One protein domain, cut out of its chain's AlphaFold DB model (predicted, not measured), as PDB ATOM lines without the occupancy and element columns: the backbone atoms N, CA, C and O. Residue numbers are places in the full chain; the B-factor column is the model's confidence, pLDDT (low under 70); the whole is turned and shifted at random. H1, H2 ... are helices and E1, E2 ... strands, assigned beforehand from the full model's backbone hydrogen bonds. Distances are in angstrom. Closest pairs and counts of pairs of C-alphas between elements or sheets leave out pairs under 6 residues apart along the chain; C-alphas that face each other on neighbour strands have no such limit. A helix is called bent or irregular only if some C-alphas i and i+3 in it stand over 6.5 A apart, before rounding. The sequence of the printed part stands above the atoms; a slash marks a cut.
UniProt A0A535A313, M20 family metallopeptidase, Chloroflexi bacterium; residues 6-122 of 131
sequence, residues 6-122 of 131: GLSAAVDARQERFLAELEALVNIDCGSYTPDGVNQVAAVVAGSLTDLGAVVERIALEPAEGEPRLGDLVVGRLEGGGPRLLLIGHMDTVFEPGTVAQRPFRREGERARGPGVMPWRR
ATOM      1  N   GLY A   6     -32.238 -36.570  36.385       79.50
ATOM      2  CA  GLY A   6     -32.721 -35.302  35.834       79.50
ATOM      3  C   GLY A   6     -31.623 -34.383  35.278       79.50
ATOM      4  O   GLY A   6     -31.832 -33.756  34.244       79.50
ATOM      5  N   LEU A   7     -30.438 -34.334  35.897       82.88
ATOM      6  CA  LEU A   7     -29.325 -33.507  35.416       82.88
ATOM      7  C   LEU A   7     -28.708 -34.091  34.142       82.88
ATOM      8  O   LEU A   7     -28.436 -33.344  33.207       82.88
ATOM      9  N   SER A   8     -28.539 -35.417  34.075       84.00
ATOM     10  CA  SER A   8     -28.040 -36.071  32.856       84.00
ATOM     11  C   SER A   8     -28.969 -35.807  31.674       84.00
ATOM     12  O   SER A   8     -28.513 -35.339  30.639       84.00
ATOM     13  N   ALA A   9     -30.281 -36.007  31.854       86.38
ATOM     14  CA  ALA A   9     -31.264 -35.744  30.804       86.38
ATOM     15  C   ALA A   9     -31.272 -34.267  30.369       86.38
ATOM     16  O   ALA A   9     -31.381 -33.965  29.182       86.38
ATOM     17  N   ALA A  10     -31.118 -33.337  31.318       86.88
ATOM     18  CA  ALA A  10     -31.046 -31.909  31.029       86.88
ATOM     19  C   ALA A  10     -29.785 -31.520  30.236       86.88
ATOM     20  O   ALA A  10     -29.864 -30.634  29.380       86.88
ATOM     21  N   VAL A  11     -28.643 -32.154  30.513       88.06
ATOM     22  CA  VAL A  11     -27.394 -31.960  29.759       88.06
ATOM     23  C   VAL A  11     -27.521 -32.557  28.359       88.06
ATOM     24  O   VAL A  11     -27.230 -31.869  27.383       88.06
ATOM     25  N   ASP A  12     -28.034 -33.784  28.245       87.62
ATOM     26  CA  ASP A  12     -28.222 -34.466  26.959       87.62
ATOM     27  C   ASP A  12     -29.154 -33.667  26.033       87.62
ATOM     28  O   ASP A  12     -28.857 -33.480  24.852       87.62
ATOM     29  N   ALA A  13     -30.234 -33.097  26.576       89.94
ATOM     30  CA  ALA A  13     -31.161 -32.245  25.829       89.94
ATOM     31  C   ALA A  13     -30.528 -30.938  25.309       89.94
ATOM     32  O   ALA A  13     -31.040 -30.340  24.368       89.94
ATOM     33  N   ARG A  14     -29.420 -30.481  25.910       89.31
ATOM     34  CA  ARG A  14     -28.699 -29.255  25.518       89.31
ATOM     35  C   ARG A  14     -27.504 -29.532  24.606       89.31
ATOM     36  O   ARG A  14     -26.859 -28.583  24.167       89.31
ATOM     37  N   GLN A  15     -27.215 -30.797  24.299       88.50
ATOM     38  CA  GLN A  15     -25.998 -31.187  23.589       88.50
ATOM     39  C   GLN A  15     -25.876 -30.525  22.209       88.50
ATOM     40  O   GLN A  15     -24.814 -30.009  21.877       88.50
ATOM     41  N   GLU A  16     -26.941 -30.512  21.404       89.69
ATOM     42  CA  GLU A  16     -26.873 -29.917  20.060       89.69
ATOM     43  C   GLU A  16     -26.712 -28.394  20.107       89.69
ATOM     44  O   GLU A  16     -25.940 -27.846  19.325       89.69
ATOM     45  N   ARG A  17     -27.345 -27.722  21.080       88.69
ATOM     46  CA  ARG A  17     -27.119 -26.291  21.323       88.69
ATOM     47  C   ARG A  17     -25.656 -26.025  21.681       88.69
ATOM     48  O   ARG A  17     -25.032 -25.170  21.067       88.69
ATOM     49  N   PHE A  18     -25.107 -26.792  22.622       88.75
ATOM     50  CA  PHE A  18     -23.706 -26.672  23.024       88.75
ATOM     51  C   PHE A  18     -22.750 -26.875  21.842       88.75
ATOM     52  O   PHE A  18     -21.777 -26.144  21.706       88.75
ATOM     53  N   LEU A  19     -23.019 -27.851  20.969       89.88
ATOM     54  CA  LEU A  19     -22.178 -28.101  19.798       89.88
ATOM     55  C   LEU A  19     -22.270 -26.982  18.758       89.88
ATOM     56  O   LEU A  19     -21.249 -26.660  18.164       89.88
ATOM     57  N   ALA A  20     -23.446 -26.380  18.563       89.69
ATOM     58  CA  ALA A  20     -23.604 -25.223  17.684       89.69
ATOM     59  C   ALA A  20     -22.875 -23.983  18.233       89.69
ATOM     60  O   ALA A  20     -22.198 -23.281  17.487       89.69
ATOM     61  N   GLU A  21     -22.960 -23.742  19.544       89.25
ATOM     62  CA  GLU A  21     -22.221 -22.664  20.214       89.25
ATOM     63  C   GLU A  21     -20.706 -22.902  20.143       89.25
ATOM     64  O   GLU A  21     -19.949 -21.993  19.813       89.25
ATOM     65  N   LEU A  22     -20.261 -24.142  20.372       90.31
ATOM     66  CA  LEU A  22     -18.858 -24.523  20.232       90.31
ATOM     67  C   LEU A  22     -18.369 -24.328  18.792       90.31
ATOM     68  O   LEU A  22     -17.294 -23.781  18.593       90.31
ATOM     69  N   GLU A  23     -19.144 -24.744  17.792       91.44
ATOM     70  CA  GLU A  23     -18.812 -24.540  16.379       91.44
ATOM     71  C   GLU A  23     -18.670 -23.055  16.027       91.44
ATOM     72  O   GLU A  23     -17.712 -22.676  15.351       91.44
ATOM     73  N   ALA A  24     -19.582 -22.211  16.516       90.81
ATOM     74  CA  ALA A  24     -19.523 -20.768  16.304       90.81
ATOM     75  C   ALA A  24     -18.254 -20.152  16.910       90.81
ATOM     76  O   ALA A  24     -17.605 -19.336  16.263       90.81
ATOM     77  N   LEU A  25     -17.876 -20.570  18.121       92.62
ATOM     78  CA  LEU A  25     -16.675 -20.080  18.800       92.62
ATOM     79  C   LEU A  25     -15.382 -20.569  18.135       92.62
ATOM     80  O   LEU A  25     -14.451 -19.796  17.943       92.62
ATOM     81  N   VAL A  26     -15.321 -21.847  17.764       92.50
ATOM     82  CA  VAL A  26     -14.115 -22.497  17.219       92.50
ATOM     83  C   VAL A  26     -13.749 -21.987  15.835       92.50
ATOM     84  O   VAL A  26     -12.584 -22.033  15.452       92.50
ATOM     85  N   ASN A  27     -14.731 -21.509  15.077       93.81
ATOM     86  CA  ASN A  27     -14.502 -20.926  13.762       93.81
ATOM     87  C   ASN A  27     -14.101 -19.438  13.817       93.81
ATOM     88  O   ASN A  27     -14.110 -18.771  12.784       93.81
ATOM     89  N   ILE A  28     -13.725 -18.924  14.990       94.31
ATOM     90  CA  ILE A  28     -13.121 -17.601  15.156       94.31
ATOM     91  C   ILE A  28     -11.629 -17.799  15.435       94.31
ATOM     92  O   ILE A  28     -11.251 -18.453  16.405       94.31
ATOM     93  N   ASP A  29     -10.764 -17.225  14.597       93.25
ATOM     94  CA  ASP A  29      -9.337 -17.148  14.913       93.25
ATOM     95  C   ASP A  29      -9.149 -16.166  16.085       93.25
ATOM     96  O   ASP A  29      -9.302 -14.957  15.919       93.25
ATOM     97  N   CYS A  30      -8.838 -16.684  17.276       93.12
ATOM     98  CA  CYS A  30      -8.672 -15.898  18.502       93.12
ATOM     99  C   CYS A  30      -7.364 -16.238  19.237       93.12
ATOM    100  O   CYS A  30      -7.373 -16.624  20.400       93.12
ATOM    101  N   GLY A  31      -6.217 -16.119  18.570       91.94
ATOM    102  CA  GLY A  31      -4.902 -16.206  19.218       91.94
ATOM    103  C   GLY A  31      -4.735 -15.228  20.397       91.94
ATOM    104  O   GLY A  31      -5.318 -14.140  20.378       91.94
ATOM    105  N   SER A  32      -3.907 -15.563  21.394       90.38
ATOM    106  CA  SER A  32      -3.682 -14.761  22.619       90.38
ATOM    107  C   SER A  32      -3.386 -13.275  22.379       90.38
ATOM    108  O   SER A  32      -3.817 -12.427  23.158       90.38
ATOM    109  N   TYR A  33      -2.705 -12.947  21.279       91.38
ATOM    110  CA  TYR A  33      -2.333 -11.575  20.908       91.38
ATOM    111  C   TYR A  33      -3.143 -11.027  19.723       91.38
ATOM    112  O   TYR A  33      -2.697 -10.127  19.015       91.38
ATOM    113  N   THR A  34      -4.339 -11.576  19.493       93.06
ATOM    114  CA  THR A  34      -5.254 -11.164  18.419       93.06
ATOM    115  C   THR A  34      -6.508 -10.519  19.027       93.06
ATOM    116  O   THR A  34      -7.571 -11.141  19.098       93.06
ATOM    117  N   PRO A  35      -6.415  -9.267  19.518       93.75
ATOM    118  CA  PRO A  35      -7.489  -8.640  20.290       93.75
ATOM    119  C   PRO A  35      -8.819  -8.593  19.530       93.75
ATOM    120  O   PRO A  35      -9.866  -8.782  20.137       93.75
ATOM    121  N   ASP A  36      -8.796  -8.428  18.206       94.69
ATOM    122  CA  ASP A  36     -10.012  -8.412  17.387       94.69
ATOM    123  C   ASP A  36     -10.729  -9.772  17.372       94.69
ATOM    124  O   ASP A  36     -11.955  -9.827  17.479       94.69
ATOM    125  N   GLY A  37      -9.976 -10.872  17.285       95.12
ATOM    126  CA  GLY A  37     -10.518 -12.231  17.340       95.12
ATOM    127  C   GLY A  37     -11.053 -12.574  18.727       95.12
ATOM    128  O   GLY A  37     -12.185 -13.040  18.876       95.12
ATOM    129  N   VAL A  38     -10.283 -12.243  19.767       96.00
ATOM    130  CA  VAL A  38     -10.718 -12.398  21.163       96.00
ATOM    131  C   VAL A  38     -11.975 -11.565  21.439       96.00
ATOM    132  O   VAL A  38     -12.894 -12.044  22.098       96.00
ATOM    133  N   ASN A  39     -12.087 -10.359  20.877       96.75
ATOM    134  CA  ASN A  39     -13.249  -9.491  21.066       96.75
ATOM    135  C   ASN A  39     -14.512  -9.961  20.337       96.75
ATOM    136  O   ASN A  39     -15.617  -9.654  20.803       96.75
ATOM    137  N   GLN A  40     -14.372 -10.728  19.252       96.81
ATOM    138  CA  GLN A  40     -15.490 -11.444  18.632       96.81
ATOM    139  C   GLN A  40     -15.993 -12.562  19.549       96.81
ATOM    140  O   GLN A  40     -17.191 -12.630  19.827       96.81
ATOM    141  N   VAL A  41     -15.087 -13.378  20.101       96.50
ATOM    142  CA  VAL A  41     -15.440 -14.403  21.100       96.50
ATOM    143  C   VAL A  41     -16.092 -13.766  22.331       96.50
ATOM    144  O   VAL A  41     -17.141 -14.225  22.782       96.50
ATOM    145  N   ALA A  42     -15.545 -12.652  22.821       96.62
ATOM    146  CA  ALA A  42     -16.098 -11.900  23.943       96.62
ATOM    147  C   ALA A  42     -17.537 -11.432  23.689       96.62
ATOM    148  O   ALA A  42     -18.361 -11.464  24.600       96.62
ATOM    149  N   ALA A  43     -17.871 -11.038  22.454       96.56
ATOM    150  CA  ALA A  43     -19.239 -10.669  22.094       96.56
ATOM    151  C   ALA A  43     -20.198 -11.867  22.183       96.56
ATOM    152  O   ALA A  43     -21.286 -11.738  22.744       96.56
ATOM    153  N   VAL A  44     -19.778 -13.039  21.693       95.06
ATOM    154  CA  VAL A  44     -20.575 -14.278  21.759       95.06
ATOM    155  C   VAL A  44     -20.793 -14.718  23.210       95.06
ATOM    156  O   VAL A  44     -21.916 -15.045  23.600       95.06
ATOM    157  N   VAL A  45     -19.741 -14.685  24.034       95.19
ATOM    158  CA  VAL A  45     -19.812 -15.048  25.457       95.19
ATOM    159  C   VAL A  45     -20.692 -14.067  26.233       95.19
ATOM    160  O   VAL A  45     -21.548 -14.496  27.006       95.19
ATOM    161  N   ALA A  46     -20.538 -12.761  26.000       96.88
ATOM    162  CA  ALA A  46     -21.369 -11.736  26.626       96.88
ATOM    163  C   ALA A  46     -22.857 -11.904  26.274       96.88
ATOM    164  O   ALA A  46     -23.707 -11.834  27.163       96.88
ATOM    165  N   GLY A  47     -23.171 -12.185  25.004       95.75
ATOM    166  CA  GLY A  47     -24.535 -12.495  24.568       95.75
ATOM    167  C   GLY A  47     -25.089 -13.734  25.272       95.75
ATOM    168  O   GLY A  47     -26.147 -13.672  25.889       95.75
ATOM    169  N   SER A  48     -24.315 -14.820  25.302       92.81
ATOM    170  CA  SER A  48     -24.719 -16.075  25.952       92.81
ATOM    171  C   SER A  48     -24.982 -15.910  27.453       92.81
ATOM    172  O   SER A  48     -25.930 -16.484  27.985       92.81
ATOM    173  N   LEU A  49     -24.162 -15.120  28.156       95.50
ATOM    174  CA  LEU A  49     -24.370 -14.799  29.572       95.50
ATOM    175  C   LEU A  49     -25.618 -13.933  29.780       95.50
ATOM    176  O   LEU A  49     -26.376 -14.173  30.719       95.50
ATOM    177  N   THR A  50     -25.856 -12.970  28.888       96.94
ATOM    178  CA  THR A  50     -27.060 -12.124  28.914       96.94
ATOM    179  C   THR A  50     -28.323 -12.967  28.731       96.94
ATOM    180  O   THR A  50     -29.265 -12.829  29.507       96.94
ATOM    181  N   ASP A  51     -28.319 -13.912  27.787       94.62
ATOM    182  CA  ASP A  51     -29.439 -14.832  27.539       94.62
ATOM    183  C   ASP A  51     -29.725 -15.760  28.731       94.62
ATOM    184  O   ASP A  51     -30.851 -16.225  28.920       94.62
ATOM    185  N   LEU A  52     -28.715 -16.028  29.564       93.12
ATOM    186  CA  LEU A  52     -28.861 -16.758  30.826       93.12
ATOM    187  C   LEU A  52     -29.386 -15.880  31.976       93.12
ATOM    188  O   LEU A  52     -29.600 -16.392  33.075       93.12
ATOM    189  N   GLY A  53     -29.604 -14.585  31.737       96.69
ATOM    190  CA  GLY A  53     -30.083 -13.619  32.723       96.69
ATOM    191  C   GLY A  53     -28.978 -12.986  33.568       96.69
ATOM    192  O   GLY A  53     -29.270 -12.441  34.631       96.69
ATOM    193  N   ALA A  54     -27.715 -13.075  33.143       97.50
ATOM    194  CA  ALA A  54     -26.618 -12.434  33.854       97.50
ATOM    195  C   ALA A  54     -26.604 -10.921  33.603       97.50
ATOM    196  O   ALA A  54     -26.864 -10.455  32.495       97.50
ATOM    197  N   VAL A  55     -26.198 -10.153  34.614       97.94
ATOM    198  CA  VAL A  55     -25.722  -8.782  34.408       97.94
ATOM    199  C   VAL A  55     -24.298  -8.877  33.876       97.94
ATOM    200  O   VAL A  55     -23.421  -9.416  34.557       97.94
ATOM    201  N   VAL A  56     -24.086  -8.401  32.650       98.31
ATOM    202  CA  VAL A  56     -22.816  -8.542  31.933       98.31
ATOM    203  C   VAL A  56     -22.091  -7.206  31.845       98.31
ATOM    204  O   VAL A  56     -22.667  -6.190  31.463       98.31
ATOM    205  N   GLU A  57     -20.803  -7.236  32.154       98.00
ATOM    206  CA  GLU A  57     -19.863  -6.133  32.005       98.00
ATOM    207  C   GLU A  57     -18.743  -6.552  31.042       98.00
ATOM    208  O   GLU A  57     -18.199  -7.656  31.151       98.00
ATOM    209  N   ARG A  58     -18.403  -5.672  30.093       97.12
ATOM    210  CA  ARG A  58     -17.216  -5.804  29.239       97.12
ATOM    211  C   ARG A  58     -16.193  -4.763  29.657       97.12
ATOM    212  O   ARG A  58     -16.496  -3.573  29.640       97.12
ATOM    213  N   ILE A  59     -14.996  -5.218  30.006       96.44
ATOM    214  CA  ILE A  59     -13.909  -4.369  30.489       96.44
ATOM    215  C   ILE A  59     -12.798  -4.388  29.443       96.44
ATOM    216  O   ILE A  59     -12.175  -5.427  29.216       96.44
ATOM    217  N   ALA A  60     -12.566  -3.242  28.805       93.75
ATOM    218  CA  ALA A  60     -11.425  -3.057  27.919       93.75
ATOM    219  C   ALA A  60     -10.131  -3.060  28.745       93.75
ATOM    220  O   ALA A  60     -10.044  -2.389  29.778       93.75
ATOM    221  N   LEU A  61      -9.140  -3.836  28.306       88.62
ATOM    222  CA  LEU A  61      -7.820  -3.857  28.929       88.62
ATOM    223  C   LEU A  61      -6.947  -2.783  28.279       88.62
ATOM    224  O   LEU A  61      -6.608  -2.880  27.099       88.62
ATOM    225  N   GLU A  62      -6.581  -1.771  29.061       86.75
ATOM    226  CA  GLU A  62      -5.620  -0.751  28.645       86.75
ATOM    227  C   GLU A  62      -4.195  -1.302  28.827       86.75
ATOM    228  O   GLU A  62      -3.825  -1.644  29.956       86.75
ATOM    229  N   PRO A  63      -3.395  -1.437  27.753       88.50
ATOM    230  CA  PRO A  63      -2.037  -1.953  27.864       88.50
ATOM    231  C   PRO A  63      -1.132  -0.952  28.593       88.50
ATOM    232  O   PRO A  63      -1.242   0.262  28.397       88.50
ATOM    233  N   ALA A  64      -0.199  -1.455  29.403       87.44
ATOM    234  CA  ALA A  64       0.883  -0.626  29.918       87.44
ATOM    235  C   ALA A  64       1.850  -0.221  28.789       87.44
ATOM    236  O   ALA A  64       1.852  -0.796  27.696       87.44
ATOM    237  N   GLU A  65       2.696   0.779  29.044       90.06
ATOM    238  CA  GLU A  65       3.684   1.232  28.062       90.06
ATOM    239  C   GLU A  65       4.614   0.075  27.647       90.06
ATOM    240  O   GLU A  65       5.308  -0.513  28.473       90.06
ATOM    241  N   GLY A  66       4.609  -0.255  26.353       87.44
ATOM    242  CA  GLY A  66       5.396  -1.354  25.784       87.44
ATOM    243  C   GLY A  66       4.718  -2.729  25.795       87.44
ATOM    244  O   GLY A  66       5.304  -3.677  25.270       87.44
ATOM    245  N   GLU A  67       3.500  -2.861  26.329       88.81
ATOM    246  CA  GLU A  67       2.752  -4.122  26.327       88.81
ATOM    247  C   GLU A  67       1.820  -4.258  25.110       88.81
ATOM    248  O   GLU A  67       1.280  -3.265  24.608       88.81
ATOM    249  N   PRO A  68       1.605  -5.488  24.602       86.50
ATOM    250  CA  PRO A  68       0.656  -5.715  23.525       86.50
ATOM    251  C   PRO A  68      -0.778  -5.498  24.015       86.50
ATOM    252  O   PRO A  68      -1.148  -5.885  25.123       86.50
ATOM    253  N   ARG A  69      -1.624  -4.948  23.143       90.38
ATOM    254  CA  ARG A  69      -3.067  -4.895  23.383       90.38
ATOM    255  C   ARG A  69      -3.638  -6.314  23.450       90.38
ATOM    256  O   ARG A  69      -3.412  -7.115  22.543       90.38
ATOM    257  N   LEU A  70      -4.434  -6.582  24.479       93.38
ATOM    258  CA  LEU A  70      -5.170  -7.834  24.654       93.38
ATOM    259  C   LEU A  70      -6.666  -7.633  24.381       93.38
ATOM    260  O   LEU A  70      -7.144  -6.505  24.248       93.38
ATOM    261  N   GLY A  71      -7.393  -8.742  24.246       93.69
ATOM    262  CA  GLY A  71      -8.852  -8.708  24.158       93.69
ATOM    263  C   GLY A  71      -9.510  -8.328  25.486       93.69
ATOM    264  O   GLY A  71      -8.886  -8.367  26.545       93.69
ATOM    265  N   ASP A  72     -10.786  -7.972  25.418       95.81
ATOM    266  CA  ASP A  72     -11.574  -7.522  26.561       95.81
ATOM    267  C   ASP A  72     -11.853  -8.664  27.550       95.81
ATOM    268  O   ASP A  72     -12.004  -9.832  27.179       95.81
ATOM    269  N   LEU A  73     -12.035  -8.306  28.820       96.50
ATOM    270  CA  LEU A  73     -12.562  -9.199  29.846       96.50
ATOM    271  C   LEU A  73     -14.100  -9.150  29.845       96.50
ATOM    272  O   LEU A  73     -14.699  -8.075  29.779       96.50
ATOM    273  N   VAL A  74     -14.744 -10.312  29.978       97.88
ATOM    274  CA  VAL A  74     -16.199 -10.428  30.161       97.88
ATOM    275  C   VAL A  74     -16.497 -10.899  31.580       97.88
ATOM    276  O   VAL A  74     -16.033 -11.959  31.996       97.88
ATOM    277  N   VAL A  75     -17.307 -10.137  32.317       98.12
ATOM    278  CA  VAL A  75     -17.776 -10.495  33.663       98.12
ATOM    279  C   VAL A  75     -19.290 -10.636  33.643       98.12
ATOM    280  O   VAL A  75     -20.003  -9.662  33.431       98.12
ATOM    281  N   GLY A  76     -19.791 -11.847  33.890       97.81
ATOM    282  CA  GLY A  76     -21.217 -12.110  34.096       97.81
ATOM    283  C   GLY A  76     -21.529 -12.350  35.568       97.81
ATOM    284  O   GLY A  76     -20.833 -13.121  36.231       97.81
ATOM    285  N   ARG A  77     -22.589 -11.723  36.084       97.75
ATOM    286  CA  ARG A  77     -23.081 -11.936  37.452       97.75
ATOM    287  C   ARG A  77     -24.518 -12.441  37.423       97.75
ATOM    288  O   ARG A  77     -25.382 -11.816  36.818       97.75
ATOM    289  N   LEU A  78     -24.756 -13.566  38.091       96.62
ATOM    290  CA  LEU A  78     -26.079 -14.147  38.311       96.62
ATOM    291  C   LEU A  78     -26.375 -14.108  39.810       96.62
ATOM    292  O   LEU A  78     -25.602 -14.641  40.607       96.62
ATOM    293  N   GLU A  79     -27.484 -13.478  40.183       94.50
ATOM    294  CA  GLU A  79     -27.921 -13.388  41.577       94.50
ATOM    295  C   GLU A  79     -28.655 -14.666  42.012       94.50
ATOM    296  O   GLU A  79     -29.394 -15.284  41.243       94.50
ATOM    297  N   GLY A  80     -28.467 -15.065  43.271       92.44
ATOM    298  CA  GLY A  80     -29.097 -16.251  43.847       92.44
ATOM    299  C   GLY A  80     -28.990 -16.283  45.371       92.44
ATOM    300  O   GLY A  80     -28.199 -15.562  45.969       92.44
ATOM    301  N   GLY A  81     -29.787 -17.133  46.023       93.56
ATOM    302  CA  GLY A  81     -29.869 -17.205  47.492       93.56
ATOM    303  C   GLY A  81     -28.816 -18.086  48.180       93.56
ATOM    304  O   GLY A  81     -29.013 -18.466  49.330       93.56
ATOM    305  N   GLY A  82     -27.754 -18.487  47.476       93.69
ATOM    306  CA  GLY A  82     -26.778 -19.480  47.938       93.69
ATOM    307  C   GLY A  82     -25.367 -18.927  48.181       93.69
ATOM    308  O   GLY A  82     -25.156 -17.714  48.191       93.69
ATOM    309  N   PRO A  83     -24.372 -19.817  48.364       94.19
ATOM    310  CA  PRO A  83     -22.965 -19.438  48.426       94.19
ATOM    311  C   PRO A  83     -22.510 -18.749  47.136       94.19
ATOM    312  O   PRO A  83     -22.984 -19.070  46.046       94.19
ATOM    313  N   ARG A  84     -21.534 -17.844  47.249       95.44
ATOM    314  CA  ARG A  84     -20.914 -17.204  46.083       95.44
ATOM    315  C   ARG A  84     -19.952 -18.175  45.403       95.44
ATOM    316  O   ARG A  84     -19.063 -18.718  46.056       95.44
ATOM    317  N   LEU A  85     -20.120 -18.354  44.097       96.12
ATOM    318  CA  LEU A  85     -19.250 -19.165  43.249       96.12
ATOM    319  C   LEU A  85     -18.564 -18.271  42.215       96.12
ATOM    320  O   LEU A  85     -19.173 -17.329  41.712       96.12
ATOM    321  N   LEU A  86     -17.312 -18.591  41.887       96.12
ATOM    322  CA  LEU A  86     -16.557 -17.947  40.816       96.12
ATOM    323  C   LEU A  86     -16.174 -19.000  39.777       96.12
ATOM    324  O   LEU A  86     -15.512 -19.984  40.104       96.12
ATOM    325  N   LEU A  87     -16.599 -18.782  38.534       96.19
ATOM    326  CA  LEU A  87     -16.207 -19.578  37.375       96.19
ATOM    327  C   LEU A  87     -15.274 -18.728  36.515       96.19
ATOM    328  O   LEU A  87     -15.614 -17.595  36.186       96.19
ATOM    329  N   ILE A  88     -14.105 -19.269  36.175       96.00
ATOM    330  CA  ILE A  88     -13.080 -18.570  35.392       96.00
ATOM    331  C   ILE A  88     -12.751 -19.412  34.162       96.00
ATOM    332  O   ILE A  88     -12.572 -20.626  34.265       96.00
ATOM    333  N   GLY A  89     -12.655 -18.753  33.013       93.38
ATOM    334  CA  GLY A  89     -12.173 -19.314  31.757       93.38
ATOM    335  C   GLY A  89     -11.446 -18.241  30.952       93.38
ATOM    336  O   GLY A  89     -11.554 -17.056  31.265       93.38
ATOM    337  N   HIS A  90     -10.705 -18.661  29.931       94.50
ATOM    338  CA  HIS A  90     -10.068 -17.767  28.967       94.50
ATOM    339  C   HIS A  90     -10.706 -17.969  27.585       94.50
ATOM    340  O   HIS A  90     -11.283 -19.024  27.313       94.50
ATOM    341  N   MET A  91     -10.675 -16.930  26.751       94.50
ATOM    342  CA  MET A  91     -11.370 -16.892  25.453       94.50
ATOM    343  C   MET A  91     -10.428 -17.056  24.261       94.50
ATOM    344  O   MET A  91     -10.866 -17.348  23.150       94.50
ATOM    345  N   ASP A  92      -9.144 -16.825  24.491       92.56
ATOM    346  CA  ASP A  92      -8.100 -16.928  23.497       92.56
ATOM    347  C   ASP A  92      -7.609 -18.368  23.324       92.56
ATOM    348  O   ASP A  92      -7.846 -19.263  24.141       92.56
ATOM    349  N   THR A  93      -6.876 -18.586  22.245       92.38
ATOM    350  CA  THR A  93      -6.210 -19.842  21.942       92.38
ATOM    351  C   THR A  93      -4.735 -19.604  21.657       92.38
ATOM    352  O   THR A  93      -4.287 -18.488  21.417       92.38
ATOM    353  N   VAL A  94      -3.966 -20.686  21.623       91.75
ATOM    354  CA  VAL A  94      -2.547 -20.656  21.238       91.75
ATOM    355  C   VAL A  94      -2.334 -20.635  19.716       91.75
ATOM    356  O   VAL A  94      -1.210 -20.816  19.258       91.75
ATOM    357  N   PHE A  95      -3.403 -20.522  18.921       90.50
ATOM    358  CA  PHE A  95      -3.349 -20.663  17.468       90.50
ATOM    359  C   PHE A  95      -3.267 -19.305  16.770       90.50
ATOM    360  O   PHE A  95      -3.942 -18.353  17.150       90.50
ATOM    361  N   GLU A  96      -2.454 -19.245  15.719       87.94
ATOM    362  CA  GLU A  96      -2.266 -18.041  14.908       87.94
ATOM    363  C   GLU A  96      -3.456 -17.788  13.965       87.94
ATOM    364  O   GLU A  96      -4.151 -18.742  13.582       87.94
ATOM    365  N   PRO A  97      -3.664 -16.536  13.517       90.81
ATOM    366  CA  PRO A  97      -4.628 -16.217  12.469       90.81
ATOM    367  C   PRO A  97      -4.490 -17.111  11.227       90.81
ATOM    368  O   PRO A  97      -3.385 -17.415  10.773       90.81
ATOM    369  N   GLY A  98      -5.621 -17.522  10.651       90.69
ATOM    370  CA  GLY A  98      -5.675 -18.425   9.502       90.69
ATOM    371  C   GLY A  98      -5.628 -19.912   9.865       90.69
ATOM    372  O   GLY A  98      -5.695 -20.757   8.963       90.69
ATOM    373  N   THR A  99      -5.549 -20.271  11.151       90.50
ATOM    374  CA  THR A  99      -5.606 -21.676  11.579       90.50
ATOM    375  C   THR A  99      -6.994 -22.264  11.333       90.50
ATOM    376  O   THR A  99      -7.091 -23.401  10.859       90.50
ATOM    377  N   VAL A 100      -8.066 -21.502  11.572       91.38
ATOM    378  CA  VAL A 100      -9.443 -21.936  11.286       91.38
ATOM    379  C   VAL A 100      -9.616 -22.302   9.813       91.38
ATOM    380  O   VAL A 100     -10.205 -23.335   9.508       91.38
ATOM    381  N   ALA A 101      -9.040 -21.534   8.884       90.81
ATOM    382  CA  ALA A 101      -9.119 -21.846   7.454       90.81
ATOM    383  C   ALA A 101      -8.471 -23.203   7.103       90.81
ATOM    384  O   ALA A 101      -8.948 -23.917   6.221       90.81
ATOM    385  N   GLN A 102      -7.402 -23.584   7.810       90.44
ATOM    386  CA  GLN A 102      -6.693 -24.851   7.593       90.44
ATOM    387  C   GLN A 102      -7.360 -26.031   8.308       90.44
ATOM    388  O   GLN A 102      -7.320 -27.169   7.834       90.44
ATOM    389  N   ARG A 103      -7.932 -25.778   9.487       89.81
ATOM    390  CA  ARG A 103      -8.479 -26.790  10.394       89.81
ATOM    391  C   ARG A 103      -9.807 -26.301  10.981       89.81
ATOM    392  O   ARG A 103      -9.880 -26.115  12.189       89.81
ATOM    393  N   PRO A 104     -10.860 -26.101  10.173       90.56
ATOM    394  CA  PRO A 104     -12.125 -25.580  10.683       90.56
ATOM    395  C   PRO A 104     -12.769 -26.573  11.647       90.56
ATOM    396  O   PRO A 104     -12.380 -27.751  11.696       90.56
ATOM    397  N   PHE A 105     -13.791 -26.123  12.374       90.62
ATOM    398  CA  PHE A 105     -14.588 -27.026  13.189       90.62
ATOM    399  C   PHE A 105     -15.121 -28.195  12.348       90.62
ATOM    400  O   PHE A 105     -15.668 -28.010  11.258       90.62
ATOM    401  N   ARG A 106     -14.961 -29.424  12.847       88.44
ATOM    402  CA  ARG A 106     -15.515 -30.633  12.224       88.44
ATOM    403  C   ARG A 106     -16.059 -31.594  13.267       88.44
ATOM    404  O   ARG A 106     -15.411 -31.875  14.279       88.44
ATOM    405  N   ARG A 107     -17.224 -32.170  12.965       86.94
ATOM    406  CA  ARG A 107     -17.824 -33.287  13.708       86.94
ATOM    407  C   ARG A 107     -17.487 -34.600  13.007       86.94
ATOM    408  O   ARG A 107     -17.801 -34.792  11.838       86.94
ATOM    409  N   GLU A 108     -16.876 -35.522  13.740       83.12
ATOM    410  CA  GLU A 108     -16.526 -36.871  13.292       83.12
ATOM    411  C   GLU A 108     -17.166 -37.896  14.236       83.12
ATOM    412  O   GLU A 108     -16.586 -38.308  15.247       83.12
ATOM    413  N   GLY A 109     -18.402 -38.297  13.931       82.06
ATOM    414  CA  GLY A 109     -19.174 -39.211  14.773       82.06
ATOM    415  C   GLY A 109     -19.411 -38.633  16.171       82.06
ATOM    416  O   GLY A 109     -20.106 -37.636  16.331       82.06
ATOM    417  N   GLU A 110     -18.826 -39.261  17.196       81.00
ATOM    418  CA  GLU A 110     -18.921 -38.788  18.587       81.00
ATOM    419  C   GLU A 110     -17.831 -37.772  18.969       81.00
ATOM    420  O   GLU A 110     -17.720 -37.447  20.151       81.00
ATOM    421  N   ARG A 111     -17.000 -37.312  18.022       80.38
ATOM    422  CA  ARG A 111     -15.894 -36.376  18.275       80.38
ATOM    423  C   ARG A 111     -16.109 -35.031  17.592       80.38
ATOM    424  O   ARG A 111     -16.619 -34.984  16.477       80.38
ATOM    425  N   ALA A 112     -15.658 -33.962  18.240       85.50
ATOM    426  CA  ALA A 112     -15.530 -32.634  17.647       85.50
ATOM    427  C   ALA A 112     -14.048 -32.224  17.612       85.50
ATOM    428  O   ALA A 112     -13.291 -32.561  18.530       85.50
ATOM    429  N   ARG A 113     -13.626 -31.545  16.543       85.56
ATOM    430  CA  ARG A 113     -12.246 -31.086  16.321       85.56
ATOM    431  C   ARG A 113     -12.233 -29.649  15.818       85.56
ATOM    432  O   ARG A 113     -13.128 -29.271  15.075       85.56
ATOM    433  N   GLY A 114     -11.182 -28.913  16.169       84.06
ATOM    434  CA  GLY A 114     -10.876 -27.566  15.687       84.06
ATOM    435  C   GLY A 114      -9.930 -26.840  16.659       84.06
ATOM    436  O   GLY A 114      -9.660 -27.369  17.743       84.06
ATOM    437  N   PRO A 115      -9.385 -25.673  16.283       80.38
ATOM    438  CA  PRO A 115      -8.623 -24.791  17.161       80.38
ATOM    439  C   PRO A 115      -9.390 -24.493  18.451       80.38
ATOM    440  O   PRO A 115     -10.599 -24.310  18.437       80.38
ATOM    441  N   GLY A 116      -8.705 -24.520  19.591       74.06
ATOM    442  CA  GLY A 116      -9.328 -24.309  20.905       74.06
ATOM    443  C   GLY A 116     -10.195 -25.469  21.421       74.06
ATOM    444  O   GLY A 116     -10.546 -25.483  22.598       74.06
ATOM    445  N   VAL A 117     -10.489 -26.493  20.609       75.50
ATOM    446  CA  VAL A 117     -11.217 -27.690  21.059       75.50
ATOM    447  C   VAL A 117     -10.236 -28.715  21.621       75.50
ATOM    448  O   VAL A 117      -9.533 -29.405  20.879       75.50
ATOM    449  N   MET A 118     -10.240 -28.893  22.942       59.25
ATOM    450  CA  MET A 118      -9.704 -30.115  23.552       59.25
ATOM    451  C   MET A 118     -10.470 -31.324  22.989       59.25
ATOM    452  O   MET A 118     -11.688 -31.209  22.869       59.25
ATOM    453  N   PRO A 119      -9.831 -32.472  22.662       53.47
ATOM    454  CA  PRO A 119     -10.499 -33.618  22.040       53.47
ATOM    455  C   PRO A 119     -11.786 -34.015  22.775       53.47
ATOM    456  O   PRO A 119     -11.761 -34.740  23.770       53.47
ATOM    457  N   TRP A 120     -12.927 -33.534  22.280       55.97
ATOM    458  CA  TRP A 120     -14.210 -33.734  22.932       55.97
ATOM    459  C   TRP A 120     -14.833 -35.015  22.398       55.97
ATOM    460  O   TRP A 120     -14.847 -35.256  21.189       55.97
ATOM    461  N   ARG A 121     -15.338 -35.859  23.303       47.47
ATOM    462  CA  ARG A 121     -16.064 -37.087  22.971       47.47
ATOM    463  C   ARG A 121     -17.417 -37.054  23.664       47.47
ATOM    464  O   ARG A 121     -17.463 -36.842  24.873       47.47
ATOM    465  N   ARG A 122     -18.490 -37.387  22.941       47.97
ATOM    466  CA  ARG A 122     -19.818 -37.589  23.534       47.97
ATOM    467  C   ARG A 122     -19.721 -38.534  24.734       47.97
ATOM    468  O   ARG A 122     -19.198 -39.652  24.619       47.97
TER     469      ARG A 122
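This is residues 6 to 122 of the 131 residues of the protein "M20 family metallopeptidase" of Chloroflexi bacterium (UniProt A0A535A313). Two helices, H2 and H3, run opposite ways in the middle of a flat model, with the hairpin E1 and E2 beyond H3 and the small hairpin E3 and E4 beyond H2, making a loose, bent row. Residues 6 to 11 of H1 stick out at one end, and a long link, residues 78 to 98, runs from E2 back past H3 to the short helix H4. The printed part has 117 residues, with named elements in the order H1 H2 H3 E1 E2 H4 E3 E4; each sheet has two antiparallel strands, and the class is mixed, helices and strands, though under half of the residues are in named elements. It is only just compact, close to loose, with a radius of gyration of the C-alphas of 16.1 A and spans of 52 by 44 by 19 A.

Find C-alpha 6 at (-32.721, -35.302, 35.834), where H1, residues 6 to 12, begins. After a tight link comes H2, residues 15 to 26, 16.0 A long. A short link leads to H3, residues 35 to 51, which runs 23.9 A from C-alpha 35 at (-7.489, -8.640, 20.290). Next look for E1, residues 55 to 59, 13.2 A, and E2, residues 73 to 77, 13.3 A. Then come H4, residues 99 to 102, 5.2 A, E3, residues 106 to 108, 6.4 A, and E4, residues 111 to 113, 6.7 A, ending at C-alpha 113 at (-12.246, -31.086, 16.321).

Start at H1, which meets H2 only through their link. H2 and H3 are close but not clearly touching: their closest C-alphas, those of Leu 25 and Val 41, are 6.2 A apart, at a shallow tilt of 24 degrees, opposite ways. From H3 look to E2, where the closest C-alphas, those of Leu 49 and Gly 76, are 6.1 A apart; for E1 they are those of Thr 50 and Val 56, at 6.3 A. E1 and E2 form an antiparallel hairpin at 162 degrees, with N 57 and O 75 within hydrogen-bond range at 2.9 A. H2 is also close to but not clearly touching H4, at 7.6 A between the closest C-alphas, those of Val 26 and Val 100. H2 and E4 are near each other, while H2 and E3 are only just apart, closest at 8.1 A. E3 and E4 form an antiparallel hairpin at 154 degrees, with N 108 and O 111 at 2.8 A, within hydrogen-bond range. In H1, H2 and H3 every O i to N i+4 pair is within hydrogen-bond range; H4 is too short for such a pair.

The C-alphas of Gly 6 and Glu 65, the two farthest apart, are 52.2 A from each other. The printed part has no cut. The links E1 to E2 and E2 to H4 are long, and residues 80 to 85 of the latter stand free. Residues 111 to 112 of E4 pair antiparallel with residues 120 to 121. Mean pLDDT of the printed part is 89.8, and residues 118 to 122 are under 70.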